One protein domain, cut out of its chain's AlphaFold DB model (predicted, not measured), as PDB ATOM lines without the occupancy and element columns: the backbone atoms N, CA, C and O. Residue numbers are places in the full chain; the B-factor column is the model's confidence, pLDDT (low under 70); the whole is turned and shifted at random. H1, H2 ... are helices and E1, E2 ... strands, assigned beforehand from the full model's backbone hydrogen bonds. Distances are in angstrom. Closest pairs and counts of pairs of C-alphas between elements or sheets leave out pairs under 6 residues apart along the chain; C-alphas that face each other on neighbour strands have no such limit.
ATOM      1  N   ARG A 195     124.049 180.742 254.973       88.38
ATOM      2  CA  ARG A 195     125.368 180.535 255.569       88.38
ATOM      3  C   ARG A 195     125.304 180.347 257.078       88.38
ATOM      4  O   ARG A 195     126.007 179.471 257.574       88.38
ATOM      5  N   LYS A 196     124.485 181.133 257.786       88.62
ATOM      6  CA  LYS A 196     124.295 180.989 259.239       88.62
ATOM      7  C   LYS A 196     123.654 179.640 259.571       88.62
ATOM      8  O   LYS A 196     124.158 178.929 260.431       88.62
ATOM      9  N   LEU A 197     122.596 179.271 258.849       89.81
ATOM     10  CA  LEU A 197     121.840 178.045 259.115       89.81
ATOM     11  C   LEU A 197     122.633 176.784 258.746       89.81
ATOM     12  O   LEU A 197     122.824 175.894 259.567       89.81
ATOM     13  N   LEU A 198     123.149 176.697 257.518       91.00
ATOM     14  CA  LEU A 198     123.673 175.429 257.001       91.00
ATOM     15  C   LEU A 198     125.079 175.077 257.484       91.00
ATOM     16  O   LEU A 198     125.523 173.945 257.273       91.00
ATOM     17  N   ARG A 199     125.795 176.026 258.097       91.12
ATOM     18  CA  ARG A 199     127.144 175.807 258.638       91.12
ATOM     19  C   ARG A 199     127.180 175.605 260.152       91.12
ATOM     20  O   ARG A 199     128.250 175.248 260.630       91.12
ATOM     21  N   SER A 200     126.079 175.813 260.881       92.62
ATOM     22  CA  SER A 200     126.045 175.597 262.335       92.62
ATOM     23  C   SER A 200     126.101 174.095 262.661       92.62
ATOM     24  O   SER A 200     125.223 173.345 262.219       92.62
ATOM     25  N   PRO A 201     127.115 173.634 263.417       92.69
ATOM     26  CA  PRO A 201     127.167 172.262 263.913       92.69
ATOM     27  C   PRO A 201     126.064 171.955 264.928       92.69
ATOM     28  O   PRO A 201     125.565 170.833 264.956       92.69
ATOM     29  N   GLU A 202     125.673 172.940 265.737       92.88
ATOM     30  CA  GLU A 202     124.629 172.819 266.758       92.88
ATOM     31  C   GLU A 202     123.281 172.560 266.088       92.88
ATOM     32  O   GLU A 202     122.615 171.576 266.398       92.88
ATOM     33  N   LEU A 203     122.945 173.365 265.077       93.75
ATOM     34  CA  LEU A 203     121.716 173.199 264.307       93.75
ATOM     35  C   LEU A 203     121.698 171.890 263.510       93.75
ATOM     36  O   LEU A 203     120.656 171.258 263.347       93.75
ATOM     37  N   ALA A 204     122.860 171.460 263.012       93.31
ATOM     38  CA  ALA A 204     122.988 170.178 262.334       93.31
ATOM     39  C   ALA A 204     122.750 168.996 263.288       93.31
ATOM     40  O   ALA A 204     122.094 168.032 262.895       93.31
ATOM     41  N   ALA A 205     123.253 169.076 264.524       92.31
ATOM     42  CA  ALA A 205     123.012 168.080 265.563       92.31
ATOM     43  C   ALA A 205     121.547 168.076 266.023       92.31
ATOM     44  O   ALA A 205     120.966 167.009 266.189       92.31
ATOM     45  N   GLU A 206     120.928 169.250 266.157       93.62
ATOM     46  CA  GLU A 206     119.511 169.385 266.498       93.62
ATOM     47  C   GLU A 206     118.604 168.753 265.428       93.62
ATOM     48  O   GLU A 206     117.749 167.922 265.736       93.62
ATOM     49  N   MET A 207     118.846 169.066 264.149       93.31
ATOM     50  CA  MET A 207     118.137 168.450 263.023       93.31
ATOM     51  C   MET A 207     118.315 166.928 263.003       93.31
ATOM     52  O   MET A 207     117.352 166.200 262.761       93.31
ATOM     53  N   GLN A 208     119.536 166.440 263.260       92.50
ATOM     54  CA  GLN A 208     119.811 165.008 263.359       92.50
ATOM     55  C   GLN A 208     118.981 164.364 264.480       92.50
ATOM     56  O   GLN A 208     118.312 163.366 264.223       92.50
ATOM     57  N   ALA A 209     118.966 164.951 265.679       92.50
ATOM     58  CA  ALA A 209     118.248 164.413 266.833       92.50
ATOM     59  C   ALA A 209     116.734 164.301 266.578       92.50
ATOM     60  O   ALA A 209     116.139 163.250 266.809       92.50
ATOM     61  N   HIS A 210     116.105 165.334 266.007       94.25
ATOM     62  CA  HIS A 210     114.680 165.261 265.664       94.25
ATOM     63  C   HIS A 210     114.381 164.251 264.545       94.25
ATOM     64  O   HIS A 210     113.344 163.586 264.573       94.25
ATOM     65  N   LEU A 211     115.268 164.105 263.553       92.62
ATOM     66  CA  LEU A 211     115.112 163.091 262.505       92.62
ATOM     67  C   LEU A 211     115.275 161.666 263.045       92.62
ATOM     68  O   LEU A 211     114.582 160.764 262.573       92.62
ATOM     69  N   GLU A 212     116.159 161.451 264.020       91.44
ATOM     70  CA  GLU A 212     116.324 160.166 264.707       91.44
ATOM     71  C   GLU A 212     115.048 159.777 265.460       91.44
ATOM     72  O   GLU A 212     114.560 158.657 265.291       91.44
ATOM     73  N   VAL A 213     114.448 160.722 266.190       93.69
ATOM     74  CA  VAL A 213     113.163 160.543 266.886       93.69
ATOM     75  C   VAL A 213     112.041 160.221 265.906       93.69
ATOM     76  O   VAL A 213     111.318 159.241 266.083       93.69
ATOM     77  N   PHE A 214     111.932 160.979 264.815       94.19
ATOM     78  CA  PHE A 214     110.952 160.717 263.765       94.19
ATOM     79  C   PHE A 214     111.138 159.337 263.115       94.19
ATOM     80  O   PHE A 214     110.171 158.595 262.922       94.19
ATOM     81  N   HIS A 215     112.381 158.961 262.798       92.06
ATOM     82  CA  HIS A 215     112.700 157.650 262.238       92.06
ATOM     83  C   HIS A 215     112.330 156.524 263.214       92.06
ATOM     84  O   HIS A 215     111.713 155.538 262.802       92.06
ATOM     85  N   HIS A 216     112.660 156.676 264.497       92.44
ATOM     86  CA  HIS A 216     112.311 155.720 265.543       92.44
ATOM     87  C   HIS A 216     110.788 155.582 265.697       92.44
ATOM     88  O   HIS A 216     110.269 154.468 265.603       92.44
ATOM     89  N   ALA A 217     110.051 156.693 265.787       93.69
ATOM     90  CA  ALA A 217     108.588 156.693 265.856       93.69
ATOM     91  C   ALA A 217     107.946 155.981 264.651       93.69
ATOM     92  O   ALA A 217     107.036 155.169 264.820       93.69
ATOM     93  N   CYS A 218     108.455 156.199 263.433       93.12
ATOM     94  CA  CYS A 218     107.985 155.491 262.237       93.12
ATOM     95  C   CYS A 218     108.209 153.977 262.320       93.12
ATOM     96  O   CYS A 218     107.320 153.196 261.967       93.12
ATOM     97  N   ARG A 219     109.376 153.550 262.810       92.00
ATOM     98  CA  ARG A 219     109.704 152.129 262.962       92.00
ATOM     99  C   ARG A 219     108.830 151.457 264.015       92.00
ATOM    100  O   ARG A 219     108.295 150.391 263.726       92.00
ATOM    101  N   VAL A 220     108.646 152.084 265.176       92.94
ATOM    102  CA  VAL A 220     107.862 151.521 266.286       92.94
ATOM    103  C   VAL A 220     106.364 151.516 265.976       92.94
ATOM    104  O   VAL A 220     105.707 150.492 266.141       92.94
ATOM    105  N   LEU A 221     105.812 152.627 265.479       92.75
ATOM    106  CA  LEU A 221     104.363 152.766 265.286       92.75
ATOM    107  C   LEU A 221     103.852 152.162 263.975       92.75
ATOM    108  O   LEU A 221     102.688 151.764 263.885       92.75
ATOM    109  N   LEU A 222     104.681 152.148 262.927       91.50
ATOM    110  CA  LEU A 222     104.238 151.823 261.567       91.50
ATOM    111  C   LEU A 222     105.005 150.652 260.941       91.50
ATOM    112  O   LEU A 222     104.601 150.195 259.871       91.50
ATOM    113  N   GLY A 223     106.093 150.183 261.560       89.94
ATOM    114  CA  GLY A 223     106.924 149.093 261.038       89.94
ATOM    115  C   GLY A 223     107.678 149.437 259.749       89.94
ATOM    116  O   GLY A 223     108.217 148.548 259.093       89.94
ATOM    117  N   VAL A 224     107.722 150.714 259.355       88.81
ATOM    118  CA  VAL A 224     108.300 151.167 258.080       88.81
ATOM    119  C   VAL A 224     109.240 152.347 258.289       88.81
ATOM    120  O   VAL A 224     109.061 153.147 259.204       88.81
ATOM    121  N   SER A 225     110.246 152.468 257.426       87.19
ATOM    122  CA  SER A 225     111.126 153.638 257.412       87.19
ATOM    123  C   SER A 225     110.456 154.807 256.673       87.19
ATOM    124  O   SER A 225     109.784 154.584 255.658       87.19
ATOM    125  N   PRO A 226     110.621 156.049 257.155       89.88
ATOM    126  CA  PRO A 226     110.008 157.220 256.544       89.88
ATOM    127  C   PRO A 226     110.697 157.608 255.253       89.88
ATOM    128  O   PRO A 226     111.923 157.599 255.209       89.88
ATOM    129  N   ARG A 227     109.918 158.020 254.246       88.69
ATOM    130  CA  ARG A 227     110.392 158.337 252.896       88.69
ATOM    131  C   ARG A 227     109.810 159.598 252.304       88.69
ATOM    132  O   ARG A 227     108.688 159.977 252.628       88.69
ATOM    133  N   PHE A 228     110.564 160.213 251.397       88.94
ATOM    134  CA  PHE A 228     110.000 161.246 250.544       88.94
ATOM    135  C   PHE A 228     108.941 160.626 249.638       88.94
ATOM    136  O   PHE A 228     109.175 159.591 249.010       88.94
ATOM    137  N   SER A 229     107.760 161.235 249.609       85.31
ATOM    138  CA  SER A 229     106.693 160.794 248.724       85.31
ATOM    139  C   SER A 229     107.083 161.020 247.262       85.31
ATOM    140  O   SER A 229     107.634 162.056 246.894       85.31
ATOM    141  N   THR A 230     106.787 160.025 246.434       82.50
ATOM    142  CA  THR A 230     107.113 159.983 245.003       82.50
ATOM    143  C   THR A 230     105.906 160.277 244.120       82.50
ATOM    144  O   THR A 230     105.960 160.093 242.909       82.50
ATOM    145  N   GLN A 231     104.789 160.712 244.709       77.56
ATOM    146  CA  GLN A 231     103.595 161.067 243.950       77.56
ATOM    147  C   GLN A 231     103.900 162.218 242.981       77.56
ATOM    148  O   GLN A 231     104.341 163.293 243.392       77.56
ATOM    149  N   ALA A 232     103.622 162.006 241.694       63.56
ATOM    150  CA  ALA A 232     103.868 162.992 240.640       63.56
ATOM    151  C   ALA A 232     103.073 164.297 240.838       63.56
ATOM    152  O   ALA A 232     103.534 165.367 240.457       63.56
ATOM    153  N   SER A 233     101.913 164.234 241.496       64.38
ATOM    154  CA  SER A 233     101.091 165.406 241.810       64.38
ATOM    155  C   SER A 233     101.634 166.261 242.960       64.38
ATOM    156  O   SER A 233     101.125 167.357 243.196       64.38
ATOM    157  N   LEU A 234     102.659 165.801 243.689       67.88
ATOM    158  CA  LEU A 234     103.226 166.582 244.782       67.88
ATOM    159  C   LEU A 234     104.052 167.751 244.264       67.88
ATOM    160  O   LEU A 234     104.893 167.614 243.371       67.88
ATOM    161  N   ARG A 235     103.803 168.897 244.893       64.12
ATOM    162  CA  ARG A 235     104.427 170.196 244.615       64.12
ATOM    163  C   ARG A 235     105.351 170.654 245.746       64.12
ATOM    164  O   ARG A 235     106.085 171.622 245.591       64.12
ATOM    165  N   GLU A 236     105.357 169.917 246.854       75.50
ATOM    166  CA  GLU A 236     106.227 170.105 248.014       75.50
ATOM    167  C   GLU A 236     106.835 168.761 248.436       75.50
ATOM    168  O   GLU A 236     106.197 167.715 248.258       75.50
ATOM    169  N   PRO A 237     108.050 168.756 249.011       83.31
ATOM    170  CA  PRO A 237     108.631 167.537 249.544       83.31
ATOM    171  C   PRO A 237     107.889 167.117 250.809       83.31
ATOM    172  O   PRO A 237     107.790 167.874 251.773       83.31
ATOM    173  N   ARG A 238     107.415 165.870 250.832       88.19
ATOM    174  CA  ARG A 238     106.780 165.272 252.011       88.19
ATOM    175  C   ARG A 238     107.587 164.083 252.488       88.19
ATOM    176  O   ARG A 238     107.599 163.058 251.811       88.19
ATOM    177  N   LEU A 239     108.255 164.230 253.629       91.56
ATOM    178  CA  LEU A 239     108.942 163.136 254.304       91.56
ATOM    179  C   LEU A 239     107.960 162.458 255.264       91.56
ATOM    180  O   LEU A 239     107.627 163.025 256.301       91.56
ATOM    181  N   GLN A 240     107.480 161.266 254.909       91.62
ATOM    182  CA  GLN A 240     106.360 160.632 255.603       91.62
ATOM    183  C   GLN A 240     106.443 159.101 255.650       91.62
ATOM    184  O   GLN A 240     107.162 158.459 254.880       91.62
ATOM    185  N   ALA A 241     105.650 158.507 256.535       91.06
ATOM    186  CA  ALA A 241     105.480 157.073 256.694       91.06
ATOM    187  C   ALA A 241     104.002 156.733 256.915       91.06
ATOM    188  O   ALA A 241     103.315 157.378 257.697       91.06
ATOM    189  N   GLY A 242     103.503 155.682 256.263       86.00
ATOM    190  CA  GLY A 242     102.207 155.078 256.599       86.00
ATOM    191  C   GLY A 242     100.935 155.867 256.253       86.00
ATOM    192  O   GLY A 242      99.860 155.304 256.460       86.00
ATOM    193  N   ASP A 243     101.029 157.084 255.701       79.94
ATOM    194  CA  ASP A 243      99.880 157.854 255.188       79.94
ATOM    195  C   ASP A 243      99.403 157.263 253.853       79.94
ATOM    196  O   ASP A 243      99.945 157.538 252.779       79.94
ATOM    197  N   SER A 244      98.450 156.336 253.933       78.94
ATOM    198  CA  SER A 244      97.847 155.679 252.772       78.94
ATOM    199  C   SER A 244      96.472 155.115 253.125       78.94
ATOM    200  O   SER A 244      96.226 154.730 254.270       78.94
ATOM    201  N   ARG A 245      95.577 155.026 252.129       78.62
ATOM    202  CA  ARG A 245      94.244 154.399 252.265       78.62
ATOM    203  C   ARG A 245      93.413 154.974 253.430       78.62
ATOM    204  O   ARG A 245      92.770 154.225 254.156       78.62
ATOM    205  N   GLY A 246      93.488 156.290 253.650       76.38
ATOM    206  CA  GLY A 246      92.750 156.986 254.716       76.38
ATOM    207  C   GLY A 246      93.248 156.722 256.144       76.38
ATOM    208  O   GLY A 246      92.631 157.187 257.100       76.38
ATOM    209  N   ARG A 247      94.355 155.992 256.320       87.06
ATOM    210  CA  ARG A 247      94.950 155.733 257.638       87.06
ATOM    211  C   ARG A 247      95.864 156.874 258.053       87.06
ATOM    212  O   ARG A 247      96.555 157.443 257.216       87.06
ATOM    213  N   ILE A 248      95.916 157.133 259.356       88.81
ATOM    214  CA  ILE A 248      96.901 158.053 259.922       88.81
ATOM    215  C   ILE A 248      98.304 157.461 259.741       88.81
ATOM    216  O   ILE A 248      98.534 156.261 259.977       88.81
ATOM    217  N   GLY A 249      99.216 158.315 259.292       93.00
ATOM    218  CA  GLY A 249     100.651 158.103 259.209       93.00
ATOM    219  C   GLY A 249     101.421 159.146 260.017       93.00
ATOM    220  O   GLY A 249     100.852 159.872 260.830       93.00
ATOM    221  N   LEU A 250     102.726 159.215 259.775       93.94
ATOM    222  CA  LEU A 250     103.629 160.193 260.372       93.94
ATOM    223  C   LEU A 250     104.289 161.038 259.289       93.94
ATOM    224  O   LEU A 250     104.636 160.513 258.230       93.94
ATOM    225  N   GLN A 251     104.518 162.315 259.573       93.56
ATOM    226  CA  GLN A 251     105.257 163.231 258.706       93.56
ATOM    227  C   GLN A 251     106.255 164.052 259.517       93.56
ATOM    228  O   GLN A 251     105.945 164.501 260.615       93.56
ATOM    229  N   PHE A 252     107.429 164.289 258.934       93.81
ATOM    230  CA  PHE A 252     108.350 165.320 259.396       93.81
ATOM    231  C   PHE A 252     108.040 166.620 258.644       93.81
ATOM    232  O   PHE A 252     108.186 166.683 257.416       93.81
ATOM    233  N   GLY A 253     107.544 167.627 259.358       90.50
ATOM    234  CA  GLY A 253     106.949 168.838 258.798       90.50
ATOM    235  C   GLY A 253     107.392 170.116 259.503       90.50
ATOM    236  O   GLY A 253     108.477 170.171 260.076       90.50
ATOM    237  N   GLU A 254     106.568 171.159 259.397       87.25
ATOM    238  CA  GLU A 254     106.798 172.441 260.081       87.25
ATOM    239  C   GLU A 254     106.850 172.246 261.595       87.25
ATOM    240  O   GLU A 254     106.276 171.294 262.110       87.25
ATOM    241  N   VAL A 255     107.544 173.118 262.323       84.88
ATOM    242  CA  VAL A 255     107.539 173.033 263.789       84.88
ATOM    243  C   VAL A 255     106.198 173.555 264.309       84.88
ATOM    244  O   VAL A 255     105.933 174.755 264.246       84.88
ATOM    245  N   GLU A 256     105.366 172.663 264.845       82.50
ATOM    246  CA  GLU A 256     104.095 173.001 265.500       82.50
ATOM    247  C   GLU A 256     104.116 172.476 266.932       82.50
ATOM    248  O   GLU A 256     104.578 171.366 267.184       82.50
ATOM    249  N   GLY A 257     103.674 173.290 267.894       79.38
ATOM    250  CA  GLY A 257     103.731 172.903 269.309       79.38
ATOM    251  C   GLY A 257     105.144 172.545 269.787       79.38
ATOM    252  O   GLY A 257     105.287 171.716 270.670       79.38
ATOM    253  N   GLY A 258     106.193 173.115 269.178       86.38
ATOM    254  CA  GLY A 258     107.591 172.858 269.543       86.38
ATOM    255  C   GLY A 258     108.209 171.586 268.953       86.38
ATOM    256  O   GLY A 258     109.369 171.304 269.251       86.38
ATOM    257  N   VAL A 259     107.498 170.836 268.102       92.12
ATOM    258  CA  VAL A 259     107.980 169.567 267.527       92.12
ATOM    259  C   VAL A 259     107.759 169.494 266.005       92.12
ATOM    260  O   VAL A 259     106.772 170.024 265.493       92.12
ATOM    261  N   PRO A 260     108.661 168.845 265.241       92.75
ATOM    262  CA  PRO A 260     108.522 168.699 263.787       92.75
ATOM    263  C   PRO A 260     107.827 167.396 263.352       92.75
ATOM    264  O   PRO A 260     107.621 167.187 262.155       92.75
ATOM    265  N   THR A 261     107.513 166.490 264.285       94.06
ATOM    266  CA  THR A 261     106.893 165.191 263.983       94.06
ATOM    267  C   THR A 261     105.388 165.257 264.183       94.06
ATOM    268  O   THR A 261     104.925 165.566 265.276       94.06
ATOM    269  N   HIS A 262     104.630 164.881 263.153       92.19
ATOM    270  CA  HIS A 262     103.173 165.019 263.126       92.19
ATOM    271  C   HIS A 262     102.466 163.719 262.790       92.19
ATOM    272  O   HIS A 262     102.925 162.958 261.936       92.19
ATOM    273  N   LEU A 263     101.295 163.523 263.393       91.00
ATOM    274  CA  LEU A 263     100.268 162.618 262.896       91.00
ATOM    275  C   LEU A 263      99.608 163.257 261.670       91.00
ATOM    276  O   LEU A 263      99.127 164.387 261.743       91.00
ATOM    277  N   VAL A 264      99.549 162.532 260.555       88.75
ATOM    278  CA  VAL A 264      98.971 163.036 259.299       88.75
ATOM    279  C   VAL A 264      97.965 162.069 258.694       88.75
ATOM    280  O   VAL A 264      98.106 160.855 258.841       88.75
ATOM    281  N   ARG A 265      96.970 162.584 257.973       85.88
ATOM    282  CA  ARG A 265      96.043 161.786 257.158       85.88
ATOM    283  C   ARG A 265      95.755 162.502 255.853       85.88
ATOM    284  O   ARG A 265      95.359 163.662 255.870       85.88
ATOM    285  N   ALA A 266      95.901 161.789 254.739       80.25
ATOM    286  CA  ALA A 266      95.674 162.334 253.402       80.25
ATOM    287  C   ALA A 266      96.471 163.633 253.149       80.25
ATOM    288  O   ALA A 266      96.019 164.530 252.439       80.25
ATOM    289  N   GLY A 267      97.671 163.731 253.730       75.75
ATOM    290  CA  GLY A 267      98.531 164.908 253.648       75.75
ATOM    291  C   GLY A 267      98.164 166.093 254.545       75.75
ATOM    292  O   GLY A 267      98.851 167.108 254.456       75.75
ATOM    293  N   SER A 268      97.130 165.992 255.381       81.88
ATOM    294  CA  SER A 268      96.772 167.014 256.371       81.88
ATOM    295  C   SER A 268      97.333 166.658 257.745       81.88
ATOM    296  O   SER A 268      97.237 165.504 258.171       81.88
ATOM    297  N   VAL A 269      97.899 167.649 258.442       84.06
ATOM    298  CA  VAL A 269      98.328 167.522 259.843       84.06
ATOM    299  C   VAL A 269      97.099 167.389 260.731       84.06
ATOM    300  O   VAL A 269      96.154 168.165 260.612       84.06
ATOM    301  N   ILE A 270      97.099 166.370 261.591       84.88
ATOM    302  CA  ILE A 270      96.040 166.141 262.575       84.88
ATOM    303  C   ILE A 270      96.470 166.656 263.945       84.88
ATOM    304  O   ILE A 270      95.712 167.367 264.597       84.88
ATOM    305  N   ALA A 271      97.661 166.256 264.392       85.12
ATOM    306  CA  ALA A 271      98.207 166.647 265.684       85.12
ATOM    307  C   ALA A 271      99.733 166.462 265.713       85.12
ATOM    308  O   ALA A 271     100.236 165.521 265.079       85.12
ATOM    309  N   PRO A 272     100.465 167.287 266.478       88.88
ATOM    310  CA  PRO A 272     101.868 167.035 266.774       88.88
ATOM    311  C   PRO A 272     102.026 165.769 267.629       88.88
ATOM    312  O   PRO A 272     101.190 165.453 268.477       88.88
ATOM    313  N   LEU A 273     103.119 165.038 267.413       90.75
ATOM    314  CA  LEU A 273     103.577 163.980 268.311       90.75
ATOM    315  C   LEU A 273     104.542 164.622 269.323       90.75
ATOM    316  O   LEU A 273     105.556 165.152 268.868       90.75
ATOM    317  N   PRO A 274     104.288 164.579 270.647       91.44
ATOM    318  CA  PRO A 274     104.989 165.367 271.670       91.44
ATOM    319  C   PRO A 274     106.362 164.768 272.009       91.44
ATOM    320  O   PRO A 274     106.689 164.494 273.158       91.44
ATOM    321  N   LEU A 275     107.161 164.513 270.978       94.00
ATOM    322  CA  LEU A 275     108.521 164.016 271.064       94.00
ATOM    323  C   LEU A 275     109.458 165.059 270.450       94.00
ATOM    324  O   LEU A 275     109.450 165.298 269.236       94.00
ATOM    325  N   GLY A 276     110.243 165.689 271.318       94.06
ATOM    326  CA  GLY A 276     111.332 166.594 270.980       94.06
ATOM    327  C   GLY A 276     112.630 165.849 270.662       94.06
ATOM    328  O   GLY A 276     112.622 164.661 270.352       94.06
ATOM    329  N   ALA A 277     113.758 166.554 270.707       94.69
ATOM    330  CA  ALA A 277     115.087 165.954 270.647       94.69
ATOM    331  C   ALA A 277     115.426 165.318 272.006       94.69
ATOM    332  O   ALA A 277     115.267 165.964 273.036       94.69
ATOM    333  N   LEU A 278     115.878 164.062 272.000       94.19
ATOM    334  CA  LEU A 278     116.146 163.292 273.220       94.19
ATOM    335  C   LEU A 278     117.636 163.377 273.575       94.19
ATOM    336  O   LEU A 278     118.479 162.778 272.899       94.19
ATOM    337  N   ASP A 279     117.957 164.114 274.630       88.88
ATOM    338  CA  ASP A 279     119.322 164.361 275.086       88.88
ATOM    339  C   ASP A 279     119.750 163.305 276.142       88.88
ATOM    340  O   ASP A 279     120.913 162.883 276.159       88.88
ATOM    341  N   GLY A 280     118.811 162.799 276.962       90.81
ATOM    342  CA  GLY A 280     119.063 161.869 278.080       90.81
ATOM    343  C   GLY A 280     118.430 160.471 277.965       90.81
ATOM    344  O   GLY A 280     117.599 160.211 277.100       90.81
ATOM    345  N   GLU A 281     118.826 159.552 278.853       93.06
ATOM    346  CA  GLU A 281     118.285 158.177 278.896       93.06
ATOM    347  C   GLU A 281     116.855 158.115 279.455       93.06
ATOM    348  O   GLU A 281     116.030 157.346 278.962       93.06
ATOM    349  N   ASP A 282     116.535 158.979 280.421       93.12
ATOM    350  CA  ASP A 282     115.186 159.085 280.988       93.12
ATOM    351  C   ASP A 282     114.175 159.529 279.919       93.12
ATOM    352  O   ASP A 282     113.102 158.943 279.777       93.12
ATOM    353  N   GLU A 283     114.552 160.510 279.093       94.25
ATOM    354  CA  GLU A 283     113.738 160.986 277.968       94.25
ATOM    355  C   GLU A 283     113.554 159.899 276.901       94.25
ATOM    356  O   GLU A 283     112.459 159.751 276.357       94.25
ATOM    357  N   ARG A 284     114.599 159.104 276.616       94.00
ATOM    358  CA  ARG A 284     114.501 157.946 275.708       94.00
ATOM    359  C   ARG A 284     113.535 156.903 276.243       94.00
ATOM    360  O   ARG A 284     112.648 156.485 275.505       94.00
ATOM    361  N   SER A 285     113.656 156.552 277.519       93.69
ATOM    362  CA  SER A 285     112.775 155.584 278.176       93.69
ATOM    363  C   SER A 285     111.314 156.051 278.152       93.69
ATOM    364  O   SER A 285     110.420 155.288 277.782       93.69
ATOM    365  N   ALA A 286     111.064 157.328 278.459       93.06
ATOM    366  CA  ALA A 286     109.728 157.919 278.405       93.06
ATOM    367  C   ALA A 286     109.155 157.946 276.975       93.06
ATOM    368  O   ALA A 286     107.983 157.619 276.758       93.06
ATOM    369  N   ALA A 287     109.978 158.291 275.979       94.19
ATOM    370  CA  ALA A 287     109.580 158.279 274.574       94.19
ATOM    371  C   ALA A 287     109.252 156.857 274.087       94.19
ATOM    372  O   ALA A 287     108.241 156.652 273.410       94.19
ATOM    373  N   GLU A 288     110.066 155.866 274.455       94.50
ATOM    374  CA  GLU A 288     109.830 154.454 274.144       94.50
ATOM    375  C   GLU A 288     108.535 153.945 274.777       94.50
ATOM    376  O   GLU A 288     107.743 153.281 274.102       94.50
ATOM    377  N   GLU A 289     108.263 154.300 276.034       92.75
ATOM    378  CA  GLU A 289     107.014 153.939 276.701       92.75
ATOM    379  C   GLU A 289     105.802 154.557 275.990       92.75
ATOM    380  O   GLU A 289     104.832 153.853 275.687       92.75
ATOM    381  N   LEU A 290     105.858 155.853 275.654       91.75
ATOM    382  CA  LEU A 290     104.795 156.535 274.913       91.75
ATOM    383  C   LEU A 290     104.507 155.829 273.582       91.75
ATOM    384  O   LEU A 290     103.354 155.489 273.290       91.75
ATOM    385  N   LEU A 291     105.550 155.572 272.789       93.19
ATOM    386  CA  LEU A 291     105.426 154.909 271.493       93.19
ATOM    387  C   LEU A 291     104.916 153.469 271.642       93.19
ATOM    388  O   LEU A 291     104.049 153.045 270.874       93.19
ATOM    389  N   ALA A 292     105.376 152.728 272.652       91.56
ATOM    390  CA  ALA A 292     104.906 151.376 272.939       91.56
ATOM    391  C   ALA A 292     103.420 151.356 273.333       91.56
ATOM    392  O   ALA A 292     102.668 150.501 272.855       91.56
ATOM    393  N   ARG A 293     102.955 152.311 274.151       89.69
ATOM    394  CA  ARG A 293     101.528 152.450 274.500       89.69
ATOM    395  C   ARG A 293     100.671 152.717 273.265       89.69
ATOM    396  O   ARG A 293      99.633 152.074 273.096       89.69
ATOM    397  N   MET A 294     101.114 153.609 272.379       89.69
ATOM    398  CA  MET A 294     100.425 153.881 271.112       89.69
ATOM    399  C   MET A 294     100.421 152.659 270.181       89.69
ATOM    400  O   MET A 294      99.400 152.362 269.556       89.69
ATOM    401  N   ALA A 295     101.530 151.918 270.105       89.12
ATOM    402  CA  ALA A 295     101.647 150.715 269.280       89.12
ATOM    403  C   ALA A 295     100.706 149.587 269.745       89.12
ATOM    404  O   ALA A 295     100.136 148.884 268.910       89.12
ATOM    405  N   ARG A 296     100.474 149.448 271.060       87.81
ATOM    406  CA  ARG A 296      99.544 148.453 271.636       87.81
ATOM    407  C   ARG A 296      98.076 148.676 271.249       87.81
ATOM    408  O   ARG A 296      97.280 147.748 271.357       87.81
ATOM    409  N   ARG A 297      97.692 149.883 270.817       83.62
ATOM    410  CA  ARG A 297      96.302 150.243 270.474       83.62
ATOM    411  C   ARG A 297      96.197 150.823 269.058       83.62
ATOM    412  O   ARG A 297      95.849 151.989 268.908       83.62
ATOM    413  N   PRO A 298      96.427 150.036 267.991       81.00
ATOM    414  CA  PRO A 298      96.562 150.553 266.623       81.00
ATOM    415  C   PRO A 298      95.282 151.177 266.035       81.00
ATOM    416  O   PRO A 298      95.332 151.757 264.948       81.00
ATOM    417  N   SER A 299      94.143 151.094 266.731       84.25
ATOM    418  CA  SER A 299      92.870 151.704 266.328       84.25
ATOM    419  C   SER A 299      92.955 153.219 266.137       84.25
ATOM    420  O   SER A 299      92.181 153.764 265.351       84.25
ATOM    421  N   TRP A 300      93.915 153.902 266.781       85.50
ATOM    422  CA  TRP A 300      94.159 155.336 266.563       85.50
ATOM    423  C   TRP A 300      94.347 155.669 265.080       85.50
ATOM    424  O   TRP A 300      93.901 156.713 264.618       85.50
ATOM    425  N   ARG A 301      94.902 154.741 264.287       87.06
ATOM    426  CA  ARG A 301      95.161 154.942 262.855       87.06
ATOM    427  C   ARG A 301      93.906 155.146 262.013       87.06
ATOM    428  O   ARG A 301      94.002 155.690 260.913       87.06
ATOM    429  N   THR A 302      92.750 154.710 262.493       85.75
ATOM    430  CA  THR A 302      91.463 154.812 261.790       85.75
ATOM    431  C   THR A 302      90.481 155.753 262.480       85.75
ATOM    432  O   THR A 302      89.421 156.020 261.930       85.75
ATOM    433  N   GLN A 303      90.817 156.289 263.656       81.06
ATOM    434  CA  GLN A 303      89.937 157.188 264.408       81.06
ATOM    435  C   GLN A 303      89.840 158.567 263.748       81.06
ATOM    436  O   GLN A 303      90.837 159.108 263.277       81.06
ATOM    437  N   THR A 304      88.643 159.149 263.701       70.56
ATOM    438  CA  THR A 304      88.414 160.514 263.184       70.56
ATOM    439  C   THR A 304      89.120 161.566 264.038       70.56
ATOM    440  O   THR A 304      89.695 162.503 263.496       70.56
ATOM    441  N   HIS A 305      89.158 161.335 265.350       67.00
ATOM    442  CA  HIS A 305      89.922 162.112 266.317       67.00
ATOM    443  C   HIS A 305      90.905 161.156 267.001       67.00
ATOM    444  O   HIS A 305      90.484 160.400 267.880       67.00
ATOM    445  N   PRO A 306      92.172 161.078 266.556       65.25
ATOM    446  CA  PRO A 306      93.161 160.298 267.285       65.25
ATOM    447  C   PRO A 306      93.315 160.870 268.700       65.25
ATOM    448  O   PRO A 306      93.078 162.065 268.896       65.25
ATOM    449  N   PRO A 307      93.719 160.051 269.685       59.97
ATOM    450  CA  PRO A 307      94.049 160.557 271.006       59.97
ATOM    451  C   PRO A 307      95.108 161.645 270.843       59.97
ATOM    452  O   PRO A 307      96.170 161.378 270.274       59.97
ATOM    453  N   ALA A 308      94.794 162.860 271.296       59.09
ATOM    454  CA  ALA A 308      95.800 163.892 271.465       59.09
ATOM    455  C   ALA A 308      96.799 163.331 272.483       59.09
ATOM    456  O   ALA A 308      96.387 162.983 273.594       59.09
ATOM    457  N   PRO A 309      98.069 163.135 272.106       60.34
ATOM    458  CA  PRO A 309      99.091 162.838 273.092       60.34
ATOM    459  C   PRO A 309      99.082 163.935 274.172       60.34
ATOM    460  O   PRO A 309      98.667 165.059 273.880       60.34
ATOM    461  N   ASP A 310      99.518 163.616 275.392       62.56
ATOM    462  CA  ASP A 310      99.665 164.612 276.464       62.56
ATOM    463  C   ASP A 310     100.386 165.874 275.944       62.56
ATOM    464  O   ASP A 310     101.289 165.750 275.107       62.56
ATOM    465  N   PRO A 311     100.014 167.086 276.397       63.25
ATOM    466  CA  PRO A 311     100.608 168.315 275.885       63.25
ATOM    467  C   PRO A 311     102.060 168.497 276.345       63.25
ATOM    468  O   PRO A 311     102.761 169.355 275.809       63.25
ATOM    469  N   GLU A 312     102.516 167.720 277.331       84.00
ATOM    470  CA  GLU A 312     103.893 167.758 277.803       84.00
ATOM    471  C   GLU A 312     104.829 167.068 276.804       84.00
ATOM    472  O   GLU A 312     104.684 165.891 276.468       84.00
ATOM    473  N   ILE A 313     105.792 167.838 276.305       90.69
ATOM    474  CA  ILE A 313     106.760 167.383 275.313       90.69
ATOM    475  C   ILE A 313     107.851 166.592 276.025       90.69
ATOM    476  O   ILE A 313     108.496 167.100 276.939       90.69
ATOM    477  N   ILE A 314     108.100 165.368 275.563       93.69
ATOM    478  CA  ILE A 314     109.233 164.560 276.016       93.69
ATOM    479  C   ILE A 314     110.467 164.978 275.216       93.69
ATOM    480  O   ILE A 314     110.503 164.826 273.990       93.69
ATOM    481  N   GLY A 315     111.484 165.481 275.911       94.44
ATOM    482  CA  GLY A 315     112.716 165.993 275.316       94.44
ATOM    483  C   GLY A 315     112.649 167.470 274.928       94.44
ATOM    484  O   GLY A 315     111.682 168.187 275.186       94.44
ATOM    485  N   ARG A 316     113.711 167.945 274.283       95.50
ATOM    486  CA  ARG A 316     113.912 169.359 273.962       95.50
ATOM    487  C   ARG A 316     113.121 169.800 272.730       95.50
ATOM    488  O   ARG A 316     113.117 169.129 271.697       95.50
ATOM    489  N   THR A 317     112.486 170.965 272.821       94.81
ATOM    490  CA  THR A 317     111.747 171.576 271.709       94.81
ATOM    491  C   THR A 317     112.668 172.041 270.584       94.81
ATOM    492  O   THR A 317     113.832 172.388 270.800       94.81
ATOM    493  N   ALA A 318     112.121 172.058 269.371       92.62
ATOM    494  CA  ALA A 318     112.796 172.574 268.193       92.62
ATOM    495  C   ALA A 318     112.978 174.099 268.269       92.62
ATOM    496  O   ALA A 318     112.041 174.842 268.574       92.62
ATOM    497  N   SER A 319     114.175 174.564 267.923       89.44
ATOM    498  CA  SER A 319     114.512 175.977 267.783       89.44
ATOM    499  C   SER A 319     113.817 176.616 266.575       89.44
ATOM    500  O   SER A 319     113.442 175.954 265.600       89.44
TER     501      SER A 319
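Overview. This is residues 195 to 319 of the 465 residues of an uncharacterized protein of Brachybacterium phenoliresistens (UniProt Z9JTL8). A strongly twisted wall of four strands has the long helix H2 over one face, and a second long helix, H3, packs on the last part of H2, away from the sheet. The first end of H2 runs out past the sheet, and residues 195 to 202, with the small helix H1, stick out there; a long loop after H2 leads back into the edge strand E1. The printed part has 125 residues, with named elements in the order H1 H2 E1 E2 E3 E4 H3 H4; the sheet E1 E2 E3 E4 is antiparallel throughout, and the class is mixed, helices and strands. The whole is compact, with a radius of gyration of the C-alphas of 14.4 A and spans of 40 by 38 by 23 A.

Along the chain. Find C-alpha 195 at (125.368, 180.535, 255.569), where H1, residues 195 to 199, begins. From C-alpha 201 at (127.167, 172.262, 263.913), H2 runs 30.8 A to residue 222. Next come E1, residues 239 to 241, 7.4 A; E2, residues 249 to 256, 16.5 A, which bends by 79 degrees at residue 253; E3, residues 259 to 265, 17.6 A; and E4, residues 268 to 272, 11.6 A. H3, residues 281 to 296, covers 22.3 A, and H4, residues 298 to 302, ends at C-alpha 302 at (91.463, 154.812, 261.790).

Arrangement. Begin at the sheet, a meander, each strand the antiparallel neighbour of the one before. In the hairpin E1 and E2, look at N 241 and O 250, 2.8 A apart; in E2 and E3, at N 251 and O 262, 2.9 A; in E3 and E4, at N 263 and O 271, 2.8 A. H2 is on the sheet, in two layers with it, at a height of 8.5 A over the sheet; it lies over E2 and runs along the strands, at 25 degrees to E2 on the local plane. The closest C-alphas of H2 and E3 are those of Phe 214 and Thr 261, 6.0 A apart. H2 touches H3 with residues 217 to 221 alone, closest at the C-alphas of Leu 221 and Ala 295, 5.2 A, at a shallow tilt of 30 degrees, the same way. H3 is not on the sheet, and H4 only grazes it with residues 301 to 302. Every O i to N i+4 pair is within hydrogen-bond range in H1, H2 and H3; H4 has 0 of 1, but 2 of 2 O i to N i+3 pairs.

Size, cuts and confidence. The C-alphas farthest apart, those of Arg 195 and Ser 299, are 44.8 A apart. The printed part has no cut. The link from H2 to E1 is long, 16 residues, and its residues 227 to 228 pair antiparallel with residues 239 to 240 of E1. Residues 303 to 319 hold no named element. Mean pLDDT of the printed part is 87.0; residues 232 to 235 and 305 to 311 are under 70.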